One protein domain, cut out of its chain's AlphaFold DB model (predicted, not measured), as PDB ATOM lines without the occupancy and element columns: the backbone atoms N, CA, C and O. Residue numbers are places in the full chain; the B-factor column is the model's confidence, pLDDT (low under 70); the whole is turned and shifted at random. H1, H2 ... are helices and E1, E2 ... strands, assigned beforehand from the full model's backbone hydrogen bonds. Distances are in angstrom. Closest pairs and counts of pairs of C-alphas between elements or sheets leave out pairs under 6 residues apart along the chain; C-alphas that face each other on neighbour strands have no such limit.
ATOM      1  N   ASP A   3       4.783 -24.993 -15.987       90.88
ATOM      2  CA  ASP A   3       4.838 -23.564 -15.711       90.88
ATOM      3  C   ASP A   3       5.627 -23.330 -14.417       90.88
ATOM      4  O   ASP A   3       5.491 -24.068 -13.441       90.88
ATOM      5  N   TRP A   4       6.484 -22.316 -14.415       92.06
ATOM      6  CA  TRP A   4       7.340 -21.953 -13.293       92.06
ATOM      7  C   TRP A   4       7.174 -20.470 -13.005       92.06
ATOM      8  O   TRP A   4       7.387 -19.631 -13.876       92.06
ATOM      9  N   PHE A   5       6.818 -20.136 -11.774       90.69
ATOM     10  CA  PHE A   5       6.822 -18.766 -11.306       90.69
ATOM     11  C   PHE A   5       8.237 -18.361 -10.913       90.69
ATOM     12  O   PHE A   5       8.868 -19.002 -10.065       90.69
ATOM     13  N   VAL A   6       8.723 -17.296 -11.539       91.75
ATOM     14  CA  VAL A   6      10.063 -16.768 -11.330       91.75
ATOM     15  C   VAL A   6       9.965 -15.329 -10.865       91.75
ATOM     16  O   VAL A   6       9.305 -14.512 -11.500       91.75
ATOM     17  N   VAL A   7      10.665 -15.004  -9.782       91.50
ATOM     18  CA  VAL A   7      10.853 -13.619  -9.349       91.50
ATOM     19  C   VAL A   7      12.333 -13.313  -9.353       91.50
ATOM     20  O   VAL A   7      13.111 -13.966  -8.653       91.50
ATOM     21  N   PHE A   8      12.704 -12.288 -10.107       92.56
ATOM     22  CA  PHE A   8      14.005 -11.654 -10.000       92.56
ATOM     23  C   PHE A   8      13.888 -10.408  -9.136       92.56
ATOM     24  O   PHE A   8      12.954  -9.624  -9.289       92.56
ATOM     25  N   GLU A   9      14.845 -10.209  -8.243       93.94
ATOM     26  CA  GLU A   9      15.008  -8.949  -7.530       93.94
ATOM     27  C   GLU A   9      16.201  -8.209  -8.134       93.94
ATOM     28  O   GLU A   9      17.290  -8.764  -8.262       93.94
ATOM     29  N   VAL A  10      15.981  -6.969  -8.554       91.75
ATOM     30  CA  VAL A  10      16.968  -6.126  -9.227       91.75
ATOM     31  C   VAL A  10      17.283  -4.956  -8.316       91.75
ATOM     32  O   VAL A  10      16.399  -4.168  -7.984       91.75
ATOM     33  N   HIS A  11      18.542  -4.845  -7.910       92.94
ATOM     34  CA  HIS A  11      19.040  -3.747  -7.089       92.94
ATOM     35  C   HIS A  11      19.830  -2.812  -7.991       92.94
ATOM     36  O   HIS A  11      20.870  -3.191  -8.525       92.94
ATOM     37  N   SER A  12      19.362  -1.584  -8.183       87.81
ATOM     38  CA  SER A  12      20.075  -0.601  -9.000       87.81
ATOM     39  C   SER A  12      19.798   0.809  -8.506       87.81
ATOM     40  O   SER A  12      18.663   1.159  -8.211       87.81
ATOM     41  N   ARG A  13      20.847   1.637  -8.406       85.38
ATOM     42  CA  ARG A  13      20.750   3.066  -8.033       85.38
ATOM     43  C   ARG A  13      19.982   3.346  -6.725       85.38
ATOM     44  O   ARG A  13      19.396   4.411  -6.574       85.38
ATOM     45  N   GLY A  14      20.033   2.421  -5.764       84.69
ATOM     46  CA  GLY A  14      19.326   2.541  -4.482       84.69
ATOM     47  C   GLY A  14      17.855   2.120  -4.528       84.69
ATOM     48  O   GLY A  14      17.170   2.215  -3.513       84.69
ATOM     49  N   GLU A  15      17.382   1.633  -5.673       88.00
ATOM     50  CA  GLU A  15      16.047   1.079  -5.852       88.00
ATOM     51  C   GLU A  15      16.100  -0.448  -5.905       88.00
ATOM     52  O   GLU A  15      17.079  -1.045  -6.366       88.00
ATOM     53  N   ILE A  16      15.018  -1.067  -5.434       90.56
ATOM     54  CA  ILE A  16      14.787  -2.506  -5.518       90.56
ATOM     55  C   ILE A  16      13.520  -2.715  -6.338       90.56
ATOM     56  O   ILE A  16      12.444  -2.255  -5.954       90.56
ATOM     57  N   ILE A  17      13.655  -3.415  -7.459       88.25
ATOM     58  CA  ILE A  17      12.556  -3.727  -8.374       88.25
ATOM     59  C   ILE A  17      12.400  -5.241  -8.426       88.25
ATOM     60  O   ILE A  17      13.386  -5.963  -8.568       88.25
ATOM     61  N   ARG A  18      11.163  -5.734  -8.331       88.94
ATOM     62  CA  ARG A  18      10.855  -7.148  -8.562       88.94
ATOM     63  C   ARG A  18      10.302  -7.337  -9.958       88.94
ATOM     64  O   ARG A  18       9.418  -6.595 -10.377       88.94
ATOM     65  N   TYR A  19      10.848  -8.319 -10.660       86.25
ATOM     66  CA  TYR A  19      10.419  -8.709 -11.989       86.25
ATOM     67  C   TYR A  19       9.866 -10.128 -11.933       86.25
ATOM     68  O   TYR A  19      10.594 -11.075 -11.628       86.25
ATOM     69  N   GLU A  20       8.568 -10.248 -12.178       87.88
ATOM     70  CA  GLU A  20       7.805 -11.488 -12.059       87.88
ATOM     71  C   GLU A  20       7.554 -12.066 -13.453       87.88
ATOM     72  O   GLU A  20       7.055 -11.370 -14.336       87.88
ATOM     73  N   VAL A  21       7.898 -13.338 -13.652       87.69
ATOM     74  CA  VAL A  21       7.797 -14.030 -14.942       87.69
ATOM     75  C   VAL A  21       7.140 -15.380 -14.763       87.69
ATOM     76  O   VAL A  21       7.461 -16.125 -13.833       87.69
ATOM     77  N   LEU A  22       6.270 -15.727 -15.710       90.62
ATOM     78  CA  LEU A  22       5.845 -17.106 -15.897       90.62
ATOM     79  C   LEU A  22       6.755 -17.771 -16.935       90.62
ATOM     80  O   LEU A  22       6.680 -17.460 -18.122       90.62
ATOM     81  N   LEU A  23       7.623 -18.672 -16.481       92.75
ATOM     82  CA  LEU A  23       8.569 -19.406 -17.314       92.75
ATOM     83  C   LEU A  23       8.051 -20.816 -17.592       92.75
ATOM     84  O   LEU A  23       7.889 -21.621 -16.682       92.75
ATOM     85  N   MET A  24       7.851 -21.157 -18.854       93.69
ATOM     86  CA  MET A  24       7.547 -22.515 -19.274       93.69
ATOM     87  C   MET A  24       8.842 -23.291 -19.491       93.69
ATOM     88  O   MET A  24       9.715 -22.842 -20.229       93.69
ATOM     89  N   ALA A  25       8.970 -24.469 -18.891       95.50
ATOM     90  CA  ALA A  25      10.136 -25.328 -19.078       95.50
ATOM     91  C   ALA A  25       9.757 -26.807 -18.975       95.50
ATOM     92  O   ALA A  25       8.776 -27.179 -18.328       95.50
ATOM     93  N   GLU A  26      10.540 -27.685 -19.600       95.19
ATOM     94  CA  GLU A  26      10.279 -29.127 -19.554       95.19
ATOM     95  C   GLU A  26      10.389 -29.686 -18.128       95.19
ATOM     96  O   GLU A  26       9.544 -30.463 -17.688       95.19
ATOM     97  N   ASN A  27      11.409 -29.264 -17.385       94.69
ATOM     98  CA  ASN A  27      11.707 -29.723 -16.033       94.69
ATOM     99  C   ASN A  27      12.492 -28.647 -15.261       94.69
ATOM    100  O   ASN A  27      12.895 -27.633 -15.833       94.69
ATOM    101  N   ALA A  28      12.739 -28.888 -13.970       94.44
ATOM    102  CA  ALA A  28      13.451 -27.958 -13.092       94.44
ATOM    103  C   ALA A  28      14.856 -27.591 -13.602       94.44
ATOM    104  O   ALA A  28      15.295 -26.455 -13.445       94.44
ATOM    105  N   GLY A  29      15.560 -28.538 -14.231       96.00
ATOM    106  CA  GLY A  29      16.893 -28.300 -14.785       96.00
ATOM    107  C   GLY A  29      16.857 -27.299 -15.937       96.00
ATOM    108  O   GLY A  29      17.635 -26.348 -15.955       96.00
ATOM    109  N   VAL A  30      15.905 -27.463 -16.858       96.75
ATOM    110  CA  VAL A  30      15.693 -26.517 -17.966       96.75
ATOM    111  C   VAL A  30      15.229 -25.157 -17.441       96.75
ATOM    112  O   VAL A  30      15.730 -24.134 -17.902       96.75
ATOM    113  N   ALA A  31      14.346 -25.134 -16.435       95.94
ATOM    114  CA  ALA A  31      13.903 -23.896 -15.795       95.94
ATOM    115  C   ALA A  31      15.083 -23.125 -15.182       95.94
ATOM    116  O   ALA A  31      15.258 -21.945 -15.471       95.94
ATOM    117  N   MET A  32      15.945 -23.797 -14.411       96.00
ATOM    118  CA  MET A  32      17.133 -23.183 -13.805       96.00
ATOM    119  C   MET A  32      18.126 -22.656 -14.841       96.00
ATOM    120  O   MET A  32      18.682 -21.574 -14.663       96.00
ATOM    121  N   LEU A  33      18.351 -23.393 -15.930       96.00
ATOM    122  CA  LEU A  33      19.215 -22.932 -17.018       96.00
ATOM    123  C   LEU A  33      18.624 -21.709 -17.733       96.00
ATOM    124  O   LEU A  33      19.365 -20.778 -18.046       96.00
ATOM    125  N   GLY A  34      17.304 -21.683 -17.942       95.31
ATOM    126  CA  GLY A  34      16.597 -20.524 -18.488       95.31
ATOM    127  C   GLY A  34      16.717 -19.305 -17.575       95.31
ATOM    128  O   GLY A  34      17.119 -18.238 -18.022       95.31
ATOM    129  N   VAL A  35      16.486 -19.482 -16.273       95.12
ATOM    130  CA  VAL A  35      16.671 -18.436 -15.256       95.12
ATOM    131  C   VAL A  35      18.100 -17.897 -15.248       95.12
ATOM    132  O   VAL A  35      18.295 -16.683 -15.195       95.12
ATOM    133  N   ALA A  36      19.102 -18.775 -15.342       94.50
ATOM    134  CA  ALA A  36      20.496 -18.360 -15.403       94.50
ATOM    135  C   ALA A  36      20.801 -17.547 -16.667       94.50
ATOM    136  O   ALA A  36      21.463 -16.515 -16.585       94.50
ATOM    137  N   LEU A  37      20.289 -17.969 -17.829       93.44
ATOM    138  CA  LEU A  37      20.394 -17.193 -19.066       93.44
ATOM    139  C   LEU A  37      19.754 -15.811 -18.904       93.44
ATOM    140  O   LEU A  37      20.366 -14.801 -19.255       93.44
ATOM    141  N   MET A  38      18.545 -15.759 -18.346       91.81
ATOM    142  CA  MET A  38      17.825 -14.509 -18.142       91.81
ATOM    143  C   MET A  38      18.612 -13.568 -17.227       91.81
ATOM    144  O   MET A  38      18.894 -12.440 -17.631       91.81
ATOM    145  N   GLY A  39      19.048 -14.060 -16.060       91.38
ATOM    146  CA  GLY A  39      19.861 -13.339 -15.073       91.38
ATOM    147  C   GLY A  39      21.151 -12.754 -15.654       91.38
ATOM    148  O   GLY A  39      21.496 -11.598 -15.398       91.38
ATOM    149  N   ARG A  40      21.811 -13.519 -16.532       90.06
ATOM    150  CA  ARG A  40      23.009 -13.118 -17.290       90.06
ATOM    151  C   ARG A  40      22.752 -12.111 -18.407       90.06
ATOM    152  O   ARG A  40      23.713 -11.718 -19.059       90.06
ATOM    153  N   THR A  41      21.512 -11.710 -18.669       87.50
ATOM    154  CA  THR A  41      21.205 -10.866 -19.834       87.50
ATOM    155  C   THR A  41      20.491  -9.560 -19.492       87.50
ATOM    156  O   THR A  41      20.077  -8.828 -20.390       87.50
ATOM    157  N   TRP A  42      20.403  -9.212 -18.204       82.88
ATOM    158  CA  TRP A  42      19.811  -7.942 -17.767       82.88
ATOM    159  C   TRP A  42      20.567  -6.709 -18.280       82.88
ATOM    160  O   TRP A  42      19.942  -5.738 -18.705       82.88
ATOM    161  N   TRP A  43      21.903  -6.745 -18.266       81.94
ATOM    162  CA  TRP A  43      22.756  -5.668 -18.774       81.94
ATOM    163  C   TRP A  43      23.852  -6.210 -19.713       81.94
ATOM    164  O   TRP A  43      24.007  -7.420 -19.863       81.94
ATOM    165  N   PRO A  44      24.600  -5.337 -20.413       75.12
ATOM    166  CA  PRO A  44      25.858  -5.716 -21.057       75.12
ATOM    167  C   PRO A  44      26.963  -5.952 -20.015       75.12
ATOM    168  O   PRO A  44      27.061  -5.197 -19.049       75.12
ATOM    169  N   ASP A  45      27.779  -6.989 -20.233       75.19
ATOM    170  CA  ASP A  45      28.986  -7.335 -19.459       75.19
ATOM    171  C   ASP A  45      28.784  -7.752 -17.985       75.19
ATOM    172  O   ASP A  45      29.011  -6.977 -17.051       75.19
ATOM    173  N   CYS A  46      28.389  -9.017 -17.767       84.25
ATOM    174  CA  CYS A  46      28.247  -9.587 -16.423       84.25
ATOM    175  C   CYS A  46      29.630  -9.626 -15.780       84.25
ATOM    176  O   CYS A  46      30.540 -10.262 -16.314       84.25
ATOM    177  N   LEU A  47      29.805  -8.927 -14.659       86.94
ATOM    178  CA  LEU A  47      31.117  -8.778 -14.030       86.94
ATOM    179  C   LEU A  47      31.468  -9.994 -13.178       86.94
ATOM    180  O   LEU A  47      32.627 -10.404 -13.123       86.94
ATOM    181  N   LYS A  48      30.471 -10.552 -12.489       90.62
ATOM    182  CA  LYS A  48      30.627 -11.732 -11.644       90.62
ATOM    183  C   LYS A  48      29.304 -12.479 -11.553       90.62
ATOM    184  O   LYS A  48      28.245 -11.872 -11.439       90.62
ATOM    185  N   GLU A  49      29.402 -13.799 -11.516       92.06
ATOM    186  CA  GLU A  49      28.295 -14.697 -11.220       92.06
ATOM    187  C   GLU A  49      28.614 -15.525  -9.975       92.06
ATOM    188  O   GLU A  49      29.723 -16.047  -9.839       92.06
ATOM    189  N   ASP A  50      27.646 -15.621  -9.067       91.44
ATOM    190  CA  ASP A  50      27.729 -16.394  -7.831       91.44
ATOM    191  C   ASP A  50      26.422 -17.173  -7.627       91.44
ATOM    192  O   ASP A  50      25.471 -16.724  -6.984       91.44
ATOM    193  N   GLY A  51      26.322 -18.330  -8.286       90.38
ATOM    194  CA  GLY A  51      25.093 -19.118  -8.310       90.38
ATOM    195  C   GLY A  51      23.958 -18.374  -9.016       90.38
ATOM    196  O   GLY A  51      24.008 -18.166 -10.224       90.38
ATOM    197  N   ALA A  52      22.925 -17.994  -8.263       93.50
ATOM    198  CA  ALA A  52      21.751 -17.288  -8.784       93.50
ATOM    199  C   ALA A  52      21.787 -15.772  -8.501       93.50
ATOM    200  O   ALA A  52      20.748 -15.124  -8.368       93.50
ATOM    201  N   HIS A  53      23.000 -15.230  -8.369       94.56
ATOM    202  CA  HIS A  53      23.289 -13.811  -8.207       94.56
ATOM    203  C   HIS A  53      24.258 -13.368  -9.306       94.56
ATOM    204  O   HIS A  53      25.346 -13.927  -9.464       94.56
ATOM    205  N   TRP A  54      23.853 -12.356 -10.068       94.69
ATOM    206  CA  TRP A  54      24.632 -11.759 -11.144       94.69
ATOM    207  C   TRP A  54      24.946 -10.305 -10.815       94.69
ATOM    208  O   TRP A  54      24.047  -9.483 -10.624       94.69
ATOM    209  N   HIS A  55      26.238 -10.003 -10.766       92.75
ATOM    210  CA  HIS A  55      26.762  -8.676 -10.504       92.75
ATOM    211  C   HIS A  55      27.061  -7.950 -11.806       92.75
ATOM    212  O   HIS A  55      27.742  -8.464 -12.701       92.75
ATOM    213  N   TRP A  56      26.651  -6.692 -11.854       88.44
ATOM    214  CA  TRP A  56      26.828  -5.821 -12.997       88.44
ATOM    215  C   TRP A  56      27.389  -4.483 -12.547       88.44
ATOM    216  O   TRP A  56      27.159  -4.030 -11.430       88.44
ATOM    217  N   GLY A  57      28.068  -3.771 -13.449       86.19
ATOM    218  CA  GLY A  57      28.573  -2.428 -13.131       86.19
ATOM    219  C   GLY A  57      27.470  -1.421 -12.774       86.19
ATOM    220  O   GLY A  57      27.759  -0.333 -12.283       86.19
ATOM    221  N   ARG A  58      26.202  -1.764 -13.040       82.88
ATOM    222  CA  ARG A  58      25.020  -0.922 -12.819       82.88
ATOM    223  C   ARG A  58      24.092  -1.434 -11.713       82.88
ATOM    224  O   ARG A  58      23.082  -0.779 -11.457       82.88
ATOM    225  N   GLY A  59      24.414  -2.549 -11.064       89.38
ATOM    226  CA  GLY A  59      23.560  -3.141 -10.042       89.38
ATOM    227  C   GLY A  59      23.707  -4.651  -9.933       89.38
ATOM    228  O   GLY A  59      24.604  -5.254 -10.517       89.38
ATOM    229  N   ASP A  60      22.780  -5.254  -9.210       93.06
ATOM    230  CA  ASP A  60      22.750  -6.680  -8.934       93.06
ATOM    231  C   ASP A  60      21.399  -7.267  -9.332       93.06
ATOM    232  O   ASP A  60      20.360  -6.623  -9.168       93.06
ATOM    233  N   VAL A  61      21.414  -8.496  -9.839       93.25
ATOM    234  CA  VAL A  61      20.205  -9.283 -10.096       93.25
ATOM    235  C   VAL A  61      20.284 -10.573  -9.302       93.25
ATOM    236  O   VAL A  61      21.287 -11.284  -9.375       93.25
ATOM    237  N   TYR A  62      19.211 -10.897  -8.591       94.75
ATOM    238  CA  TYR A  62      19.094 -12.105  -7.784       94.75
ATOM    239  C   TYR A  62      17.875 -12.899  -8.223       94.75
ATOM    240  O   TYR A  62      16.800 -12.331  -8.426       94.75
ATOM    241  N   LEU A  63      18.004 -14.219  -8.288       95.88
ATOM    242  CA  LEU A  63      16.838 -15.091  -8.268       95.88
ATOM    243  C   LEU A  63      16.240 -15.083  -6.857       95.88
ATOM    244  O   LEU A  63      16.819 -15.643  -5.927       95.88
ATOM    245  N   HIS A  64      15.076 -14.461  -6.702       93.69
ATOM    246  CA  HIS A  64      14.350 -14.428  -5.435       93.69
ATOM    247  C   HIS A  64      13.440 -15.648  -5.270       93.69
ATOM    248  O   HIS A  64      13.301 -16.196  -4.180       93.69
ATOM    249  N   THR A  65      12.794 -16.085  -6.350       91.75
ATOM    250  CA  THR A  65      11.862 -17.216  -6.321       91.75
ATOM    251  C   THR A  65      11.935 -17.988  -7.628       91.75
ATOM    252  O   THR A  65      11.939 -17.383  -8.695       91.75
ATOM    253  N   LEU A  66      11.962 -19.318  -7.532       92.44
ATOM    254  CA  LEU A  66      11.652 -20.242  -8.618       92.44
ATOM    255  C   LEU A  66      10.755 -21.335  -8.044       92.44
ATOM    256  O   LEU A  66      11.192 -22.111  -7.194       92.44
ATOM    257  N   TRP A  67       9.516 -21.402  -8.508       89.62
ATOM    258  CA  TRP A  67       8.545 -22.372  -8.021       89.62
ATOM    259  C   TRP A  67       7.744 -22.952  -9.182       89.62
ATOM    260  O   TRP A  67       7.244 -22.207 -10.016       89.62
ATOM    261  N   GLN A  68       7.626 -24.279  -9.252       89.75
ATOM    262  CA  GLN A  68       6.736 -24.932 -10.204       89.75
ATOM    263  C   GLN A  68       5.273 -24.634  -9.858       89.75
ATOM    264  O   GLN A  68       4.834 -24.876  -8.737       89.75
ATOM    265  N   VAL A  69       4.524 -24.141 -10.837       86.06
ATOM    266  CA  VAL A  69       3.075 -23.990 -10.757       86.06
ATOM    267  C   VAL A  69       2.462 -25.360 -11.043       86.06
ATOM    268  O   VAL A  69       2.591 -25.891 -12.146       86.06
ATOM    269  N   ASP A  70       1.843 -25.956 -10.033       79.62
ATOM    270  CA  ASP A  70       1.089 -27.205 -10.142       79.62
ATOM    271  C   ASP A  70      -0.365 -27.009  -9.674       79.62
ATOM    272  O   ASP A  70      -0.751 -25.922  -9.236       79.62
ATOM    273  N   ASP A  71      -1.184 -28.061  -9.755       59.25
ATOM    274  CA  ASP A  71      -2.610 -28.013  -9.398       59.25
ATOM    275  C   ASP A  71      -2.865 -27.648  -7.917       59.25
ATOM    276  O   ASP A  71      -3.984 -27.272  -7.559       59.25
ATOM    277  N   THR A  72      -1.851 -27.695  -7.038       57.28
ATOM    278  CA  THR A  72      -1.958 -27.200  -5.650       57.28
ATOM    279  C   THR A  72      -1.750 -25.688  -5.534       57.28
ATOM    280  O   THR A  72      -2.200 -25.076  -4.564       57.28
ATOM    281  N   VAL A  73      -1.188 -25.056  -6.569       53.53
ATOM    282  CA  VAL A  73      -1.025 -23.600  -6.721       53.53
ATOM    283  C   VAL A  73      -2.306 -22.940  -7.267       53.53
ATOM    284  O   VAL A  73      -2.303 -21.777  -7.656       53.53
ATOM    285  N   CYS A  74      -3.464 -23.617  -7.185       47.81
ATOM    286  CA  CYS A  74      -4.801 -23.027  -7.402       47.81
ATOM    287  C   CYS A  74      -5.118 -21.805  -6.505       47.81
ATOM    288  O   CYS A  74      -6.190 -21.216  -6.622       47.81
ATOM    289  N   ALA A  75      -4.207 -21.417  -5.611       51.69
ATOM    290  CA  ALA A  75      -4.269 -20.205  -4.810       51.69
ATOM    291  C   ALA A  75      -3.249 -19.143  -5.247       51.69
ATOM    292  O   ALA A  75      -2.876 -18.309  -4.426       51.69
ATOM    293  N   MET A  76      -2.770 -19.152  -6.498       55.62
ATOM    294  CA  MET A  76      -2.087 -17.981  -7.048       55.62
ATOM    295  C   MET A  76      -3.065 -16.795  -6.960       55.62
ATOM    296  O   MET A  76      -4.153 -16.878  -7.537       55.62
ATOM    297  N   PRO A  77      -2.748 -15.735  -6.191       52.53
ATOM    298  CA  PRO A  77      -3.589 -14.554  -6.088       52.53
ATOM    299  C   PRO A  77      -4.064 -14.102  -7.468       52.53
ATOM    300  O   PRO A  77      -3.258 -13.969  -8.387       52.53
ATOM    301  N   SER A  78      -5.356 -13.796  -7.593       54.03
ATOM    302  CA  SER A  78      -5.961 -13.172  -8.781       54.03
ATOM    303  C   SER A  78      -5.289 -11.856  -9.202       54.03
ATOM    304  O   SER A  78      -5.589 -11.316 -10.266       54.03
ATOM    305  N   ASP A  79      -4.398 -11.343  -8.354       53.06
ATOM    306  CA  ASP A  79      -3.620 -10.127  -8.538       53.06
ATOM    307  C   ASP A  79      -2.285 -10.365  -9.263       53.06
ATOM    308  O   ASP A  79      -1.668  -9.395  -9.704       53.06
ATOM    309  N   PHE A  80      -1.855 -11.621  -9.463       55.84
ATOM    310  CA  PHE A  80      -0.744 -11.935 -10.363       55.84
ATOM    311  C   PHE A  80      -1.199 -11.761 -11.810       55.84
ATOM    312  O   PHE A  80      -1.613 -12.691 -12.502       55.84
ATOM    313  N   ARG A  81      -1.120 -10.523 -12.289       53.38
ATOM    314  CA  ARG A  81      -1.099 -10.251 -13.721       53.38
ATOM    315  C   ARG A  81       0.311 -10.562 -14.196       53.38
ATOM    316  O   ARG A  81       1.182  -9.706 -14.090       53.38
ATOM    317  N   PHE A  82       0.549 -11.782 -14.672       56.53
ATOM    318  CA  PHE A  82       1.806 -12.098 -15.351       56.53
ATOM    319  C   PHE A  82       1.923 -11.167 -16.552       56.53
ATOM    320  O   PHE A  82       1.103 -11.234 -17.468       56.53
ATOM    321  N   VAL A  83       2.875 -10.241 -16.492       58.75
ATOM    322  CA  VAL A  83       3.060  -9.246 -17.552       58.75
ATOM    323  C   VAL A  83       3.848  -9.843 -18.712       58.75
ATOM    324  O   VAL A  83       3.618  -9.445 -19.846       58.75
ATOM    325  N   ASP A  84       4.710 -10.831 -18.450       72.44
ATOM    326  CA  ASP A  84       5.547 -11.441 -19.477       72.44
ATOM    327  C   ASP A  84       5.572 -12.975 -19.314       72.44
ATOM    328  O   ASP A  84       5.958 -13.508 -18.263       72.44
ATOM    329  N   ARG A  85       5.155 -13.698 -20.363       85.25
ATOM    330  CA  ARG A  85       5.278 -15.158 -20.450       85.25
ATOM    331  C   ARG A  85       6.528 -15.507 -21.246       85.25
ATOM    332  O   ARG A  85       6.773 -14.948 -22.307       85.25
ATOM    333  N   GLN A  86       7.317 -16.441 -20.730       91.00
ATOM    334  CA  GLN A  86       8.575 -16.861 -21.340       91.00
ATOM    335  C   GLN A  86       8.615 -18.383 -21.476       91.00
ATOM    336  O   GLN A  86       8.021 -19.096 -20.672       91.00
ATOM    337  N   THR A  87       9.343 -18.898 -22.459       93.94
ATOM    338  CA  THR A  87       9.548 -20.330 -22.696       93.94
ATOM    339  C   THR A  87      11.036 -20.634 -22.766       93.94
ATOM    340  O   THR A  87      11.730 -20.148 -23.655       93.94
ATOM    341  N   ALA A  88      11.524 -21.469 -21.850       95.00
ATOM    342  CA  ALA A  88      12.862 -22.040 -21.895       95.00
ATOM    343  C   ALA A  88      12.858 -23.350 -22.693       95.00
ATOM    344  O   ALA A  88      12.171 -24.311 -22.332       95.00
ATOM    345  N   ALA A  89      13.676 -23.407 -23.740       94.00
ATOM    346  CA  ALA A  89      13.840 -24.582 -24.586       94.00
ATOM    347  C   ALA A  89      15.309 -25.013 -24.657       94.00
ATOM    348  O   ALA A  89      16.222 -24.188 -24.654       94.00
ATOM    349  N   VAL A  90      15.535 -26.325 -24.732       93.44
ATOM    350  CA  VAL A  90      16.866 -26.902 -24.950       93.44
ATOM    351  C   VAL A  90      17.151 -26.958 -26.450       93.44
ATOM    352  O   VAL A  90      16.323 -27.405 -27.239       93.44
ATOM    353  N   THR A  91      18.349 -26.538 -26.826       91.31
ATOM    354  CA  THR A  91      18.919 -26.591 -28.177       91.31
ATOM    355  C   THR A  91      20.272 -27.305 -28.128       91.31
ATOM    356  O   THR A  91      20.834 -27.458 -27.036       91.31
ATOM    357  N   PRO A  92      20.831 -27.743 -29.270       91.44
ATOM    358  CA  PRO A  92      22.184 -28.301 -29.311       91.44
ATOM    359  C   PRO A  92      23.257 -27.373 -28.714       91.44
ATOM    360  O   PRO A  92      24.261 -27.851 -28.192       91.44
ATOM    361  N   GLU A  93      23.037 -26.058 -28.756       88.19
ATOM    362  CA  GLU A  93      23.955 -25.029 -28.265       88.19
ATOM    363  C   GLU A  93      23.752 -24.674 -26.778       88.19
ATOM    364  O   GLU A  93      24.582 -23.975 -26.197       88.19
ATOM    365  N   GLY A  94      22.671 -25.146 -26.149       90.75
ATOM    366  CA  GLY A  94      22.333 -24.853 -24.754       90.75
ATOM    367  C   GLY A  94      20.856 -24.519 -24.551       90.75
ATOM    368  O   GLY A  94      20.002 -24.914 -25.339       90.75
ATOM    369  N   VAL A  95      20.535 -23.797 -23.475       93.38
ATOM    370  CA  VAL A  95      19.167 -23.308 -23.237       93.38
ATOM    371  C   VAL A  95      18.997 -21.916 -23.822       93.38
ATOM    372  O   VAL A  95      19.878 -21.069 -23.708       93.38
ATOM    373  N   VAL A  96      17.840 -21.707 -24.430       93.94
ATOM    374  CA  VAL A  96      17.368 -20.451 -25.010       93.94
ATOM    375  C   VAL A  96      16.030 -20.100 -24.370       93.94
ATOM    376  O   VAL A  96      15.258 -20.999 -24.027       93.94
ATOM    377  N   VAL A  97      15.766 -18.808 -24.186       94.12
ATOM    378  CA  VAL A  97      14.506 -18.307 -23.624       94.12
ATOM    379  C   VAL A  97      13.853 -17.368 -24.630       94.12
ATOM    380  O   VAL A  97      14.506 -16.442 -25.117       94.12
ATOM    381  N   TYR A  98      12.583 -17.624 -24.930       92.69
ATOM    382  CA  TYR A  98      11.765 -16.845 -25.858       92.69
ATOM    383  C   TYR A  98      10.533 -16.294 -25.158       92.69
ATOM    384  O   TYR A  98      10.014 -16.947 -24.253       92.69
ATOM    385  N   ASP A  99      10.041 -15.147 -25.604       89.69
ATOM    386  CA  ASP A  99       8.740 -14.638 -25.188       89.69
ATOM    387  C   ASP A  99       7.583 -15.262 -25.995       89.69
ATOM    388  O   ASP A  99       7.747 -16.241 -26.727       89.69
ATOM    389  N   GLU A 100       6.383 -14.711 -25.834       84.69
ATOM    390  CA  GLU A 100       5.169 -15.113 -26.554       84.69
ATOM    391  C   GLU A 100       5.151 -14.789 -28.060       84.69
ATOM    392  O   GLU A 100       4.276 -15.291 -28.770       84.69
ATOM    393  N   TRP A 101       6.093 -13.983 -28.552       87.25
ATOM    394  CA  TRP A 101       6.249 -13.623 -29.965       87.25
ATOM    395  C   TRP A 101       7.457 -14.307 -30.622       87.25
ATOM    396  O   TRP A 101       7.867 -13.907 -31.712       87.25
ATOM    397  N   ASP A 102       8.008 -15.345 -29.983       87.06
ATOM    398  CA  ASP A 102       9.237 -16.045 -30.385       87.06
ATOM    399  C   ASP A 102      10.484 -15.135 -30.406       87.06
ATOM    400  O   ASP A 102      11.520 -15.475 -30.992       87.06
ATOM    401  N   GLU A 103      10.432 -13.982 -29.733       88.31
ATOM    402  CA  GLU A 103      11.588 -13.113 -29.587       88.31
ATOM    403  C   GLU A 103      12.486 -13.604 -28.453       88.31
ATOM    404  O   GLU A 103      12.058 -13.941 -27.349       88.31
ATOM    405  N   ARG A 104      13.789 -13.641 -28.729       89.12
ATOM    406  CA  ARG A 104      14.793 -14.083 -27.762       89.12
ATOM    407  C   ARG A 104      14.925 -13.086 -26.620       89.12
ATOM    408  O   ARG A 104      15.182 -11.903 -26.867       89.12
ATOM    409  N   TRP A 105      14.896 -13.586 -25.384       87.38
ATOM    410  CA  TRP A 105      15.113 -12.801 -24.165       87.38
ATOM    411  C   TRP A 105      16.362 -11.924 -24.258       87.38
ATOM    412  O   TRP A 105      16.354 -10.754 -23.866       87.38
ATOM    413  N   GLU A 106      17.436 -12.469 -24.841       85.75
ATOM    414  CA  GLU A 106      18.701 -11.752 -24.956       85.75
ATOM    415  C   GLU A 106      18.623 -10.513 -25.844       85.75
ATOM    416  O   GLU A 106      19.439  -9.601 -25.715       85.75
ATOM    417  N   THR A 107      17.646 -10.478 -26.743       81.62
ATOM    418  CA  THR A 107      17.394  -9.349 -27.631       81.62
ATOM    419  C   THR A 107      16.519  -8.332 -26.906       81.62
ATOM    420  O   THR A 107      16.947  -7.194 -26.709       81.62
ATOM    421  N   LEU A 108      15.355  -8.754 -26.410       72.62
ATOM    422  CA  LEU A 108      14.341  -7.899 -25.779       72.62
ATOM    423  C   LEU A 108      14.895  -6.999 -24.671       72.62
ATOM    424  O   LEU A 108      14.707  -5.779 -24.686       72.62
ATOM    425  N   PHE A 109      15.604  -7.588 -23.706       70.75
ATOM    426  CA  PHE A 109      16.063  -6.848 -22.529       70.75
ATOM    427  C   PHE A 109      17.221  -5.905 -22.830       70.75
ATOM    428  O   PHE A 109      17.298  -4.820 -22.245       70.75
ATOM    429  N   ARG A 110      18.071  -6.257 -23.802       66.56
ATOM    430  CA  ARG A 110      19.100  -5.339 -24.298       66.56
ATOM    431  C   ARG A 110      18.469  -4.089 -24.908       66.56
ATOM    432  O   ARG A 110      18.950  -2.997 -24.622       66.56
ATOM    433  N   TRP A 111      17.383  -4.224 -25.673       56.34
ATOM    434  CA  TRP A 111      16.672  -3.085 -26.266       56.34
ATOM    435  C   TRP A 111      15.906  -2.253 -25.230       56.34
ATOM    436  O   TRP A 111      16.170  -1.054 -25.111       56.34
ATOM    437  N   ARG A 112      15.028  -2.874 -24.420       63.19
ATOM    438  CA  ARG A 112      14.192  -2.180 -23.411       63.19
ATOM    439  C   ARG A 112      15.020  -1.293 -22.476       63.19
ATOM    440  O   ARG A 112      14.629  -0.166 -22.176       63.19
ATOM    441  N   TRP A 113      16.188  -1.768 -22.041       62.03
ATOM    442  CA  TRP A 113      17.050  -0.998 -21.145       62.03
ATOM    443  C   TRP A 113      17.967  -0.004 -21.854       62.03
ATOM    444  O   TRP A 113      18.277   1.028 -21.263       62.03
ATOM    445  N   GLN A 114      18.377  -0.240 -23.103       58.84
ATOM    446  CA  GLN A 114      19.075   0.788 -23.885       58.84
ATOM    447  C   GLN A 114      18.173   2.003 -24.144       58.84
ATOM    448  O   GLN A 114      18.627   3.137 -23.998       58.84
ATOM    449  N   GLU A 115      16.892   1.788 -24.450       53.62
ATOM    450  CA  GLU A 115      15.926   2.880 -24.612       53.62
ATOM    451  C   GLU A 115      15.585   3.555 -23.277       53.62
ATOM    452  O   GLU A 115      15.628   4.783 -23.188       53.62
ATOM    453  N   GLY A 116      15.370   2.784 -22.204       51.97
ATOM    454  CA  GLY A 116      15.173   3.334 -20.857       51.97
ATOM    455  C   GLY A 116      16.365   4.155 -20.342       51.97
ATOM    456  O   GLY A 116      16.181   5.159 -19.657       51.97
ATOM    457  N   LEU A 117      17.596   3.786 -20.719       46.06
ATOM    458  CA  LEU A 117      18.815   4.550 -20.422       46.06
ATOM    459  C   LEU A 117      18.974   5.809 -21.291       46.06
ATOM    460  O   LEU A 117      19.612   6.763 -20.842       46.06
ATOM    461  N   ASN A 118      18.413   5.831 -22.503       41.00
ATOM    462  CA  ASN A 118      18.431   7.001 -23.387       41.00
ATOM    463  C   ASN A 118      17.333   8.020 -23.051       41.00
ATOM    464  O   ASN A 118      17.517   9.207 -23.300       41.00
ATOM    465  N   LEU A 119      16.227   7.588 -22.441       36.97
ATOM    466  CA  LEU A 119      15.129   8.464 -22.012       36.97
ATOM    467  C   LEU A 119      15.390   9.192 -20.679       36.97
ATOM    468  O   LEU A 119      14.565   9.995 -20.254       36.97
ATOM    469  N   GLN A 120      16.525   8.937 -20.016       42.78
ATOM    470  CA  GLN A 120      16.916   9.593 -18.758       42.78
ATOM    471  C   GLN A 120      18.236  10.383 -18.854       42.78
ATOM    472  O   GLN A 120      18.952  10.512 -17.858       42.78
TER     473      GLN A 120
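This is residues 3 to 120 of the 121 residues of an uncharacterized protein of Erwinia billingiae (strain Eb661) (UniProt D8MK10). A strongly twisted sheet of seven strands curls like part of a barrel round helix H1. A second helix, H2, starts beside edge strand E7 and runs away from it, and its residues 115 to 118 stick out together with 119 and 120. The 118 printed residues hold, in chain order, E1, E2, H1, E3, E4, E5, E6, E7 and H2. The mixed sheet runs E3, E4, E5, E1, E2, E6, E7, and the class is mixed, helices and strands. The whole is compact, radius of gyration of the C-alphas 14.3 A, spanning 42 by 37 by 29 A.

E1, residues 3 to 12, begins at C-alpha 3 (4.838, -23.564, -15.711). E2 is residues 15 to 25, 30.1 A long, and H1 residues 28 to 39, 16.1 A. E3 is 48 to 50, E4 53 to 56 and E5 59 to 69, 29.2 A. E6 is 85 to 91 and E7 94 to 99. H2, residues 105 to 118, 20.1 A, ends at C-alpha 118 (18.431, 7.001, -23.387).

E1 and E2 form an antiparallel hairpin, with N 6 and O 21 at 2.9 A. E5 is antiparallel to E1, with N 62 and O 9 at 2.9 A. E3, E4 and E5 form a meander, each strand the antiparallel neighbour of the one before; N 50 and O 53 are 2.9 A apart, N 54 and O 61 2.9 A. E2 and E6 are parallel, with N 86 and O 22 at 2.9 A. E6 and E7 form a hairpin, with N 89 and O 96 at 2.9 A. H1 and H2 are on one face of the sheet, as two layers. The closest C-alphas of H1 and E6, Gly 34 and Ala 88, are 5.3 A apart. H1 and H2 are close but not clearly touching, Met 38 and Trp 105 being their closest C-alphas at 6.8 A. In H1 every O i to N i+4 pair is within hydrogen-bond range, in H2 9 of 10.

The C-alphas of Thr 72 and Asn 118, the two farthest apart, are 43.6 A apart. The printed part has no cut. The link from E5 to E6, 15 residues, is long. Residues 71 to 83 and 110 to 120 have pLDDT under 70.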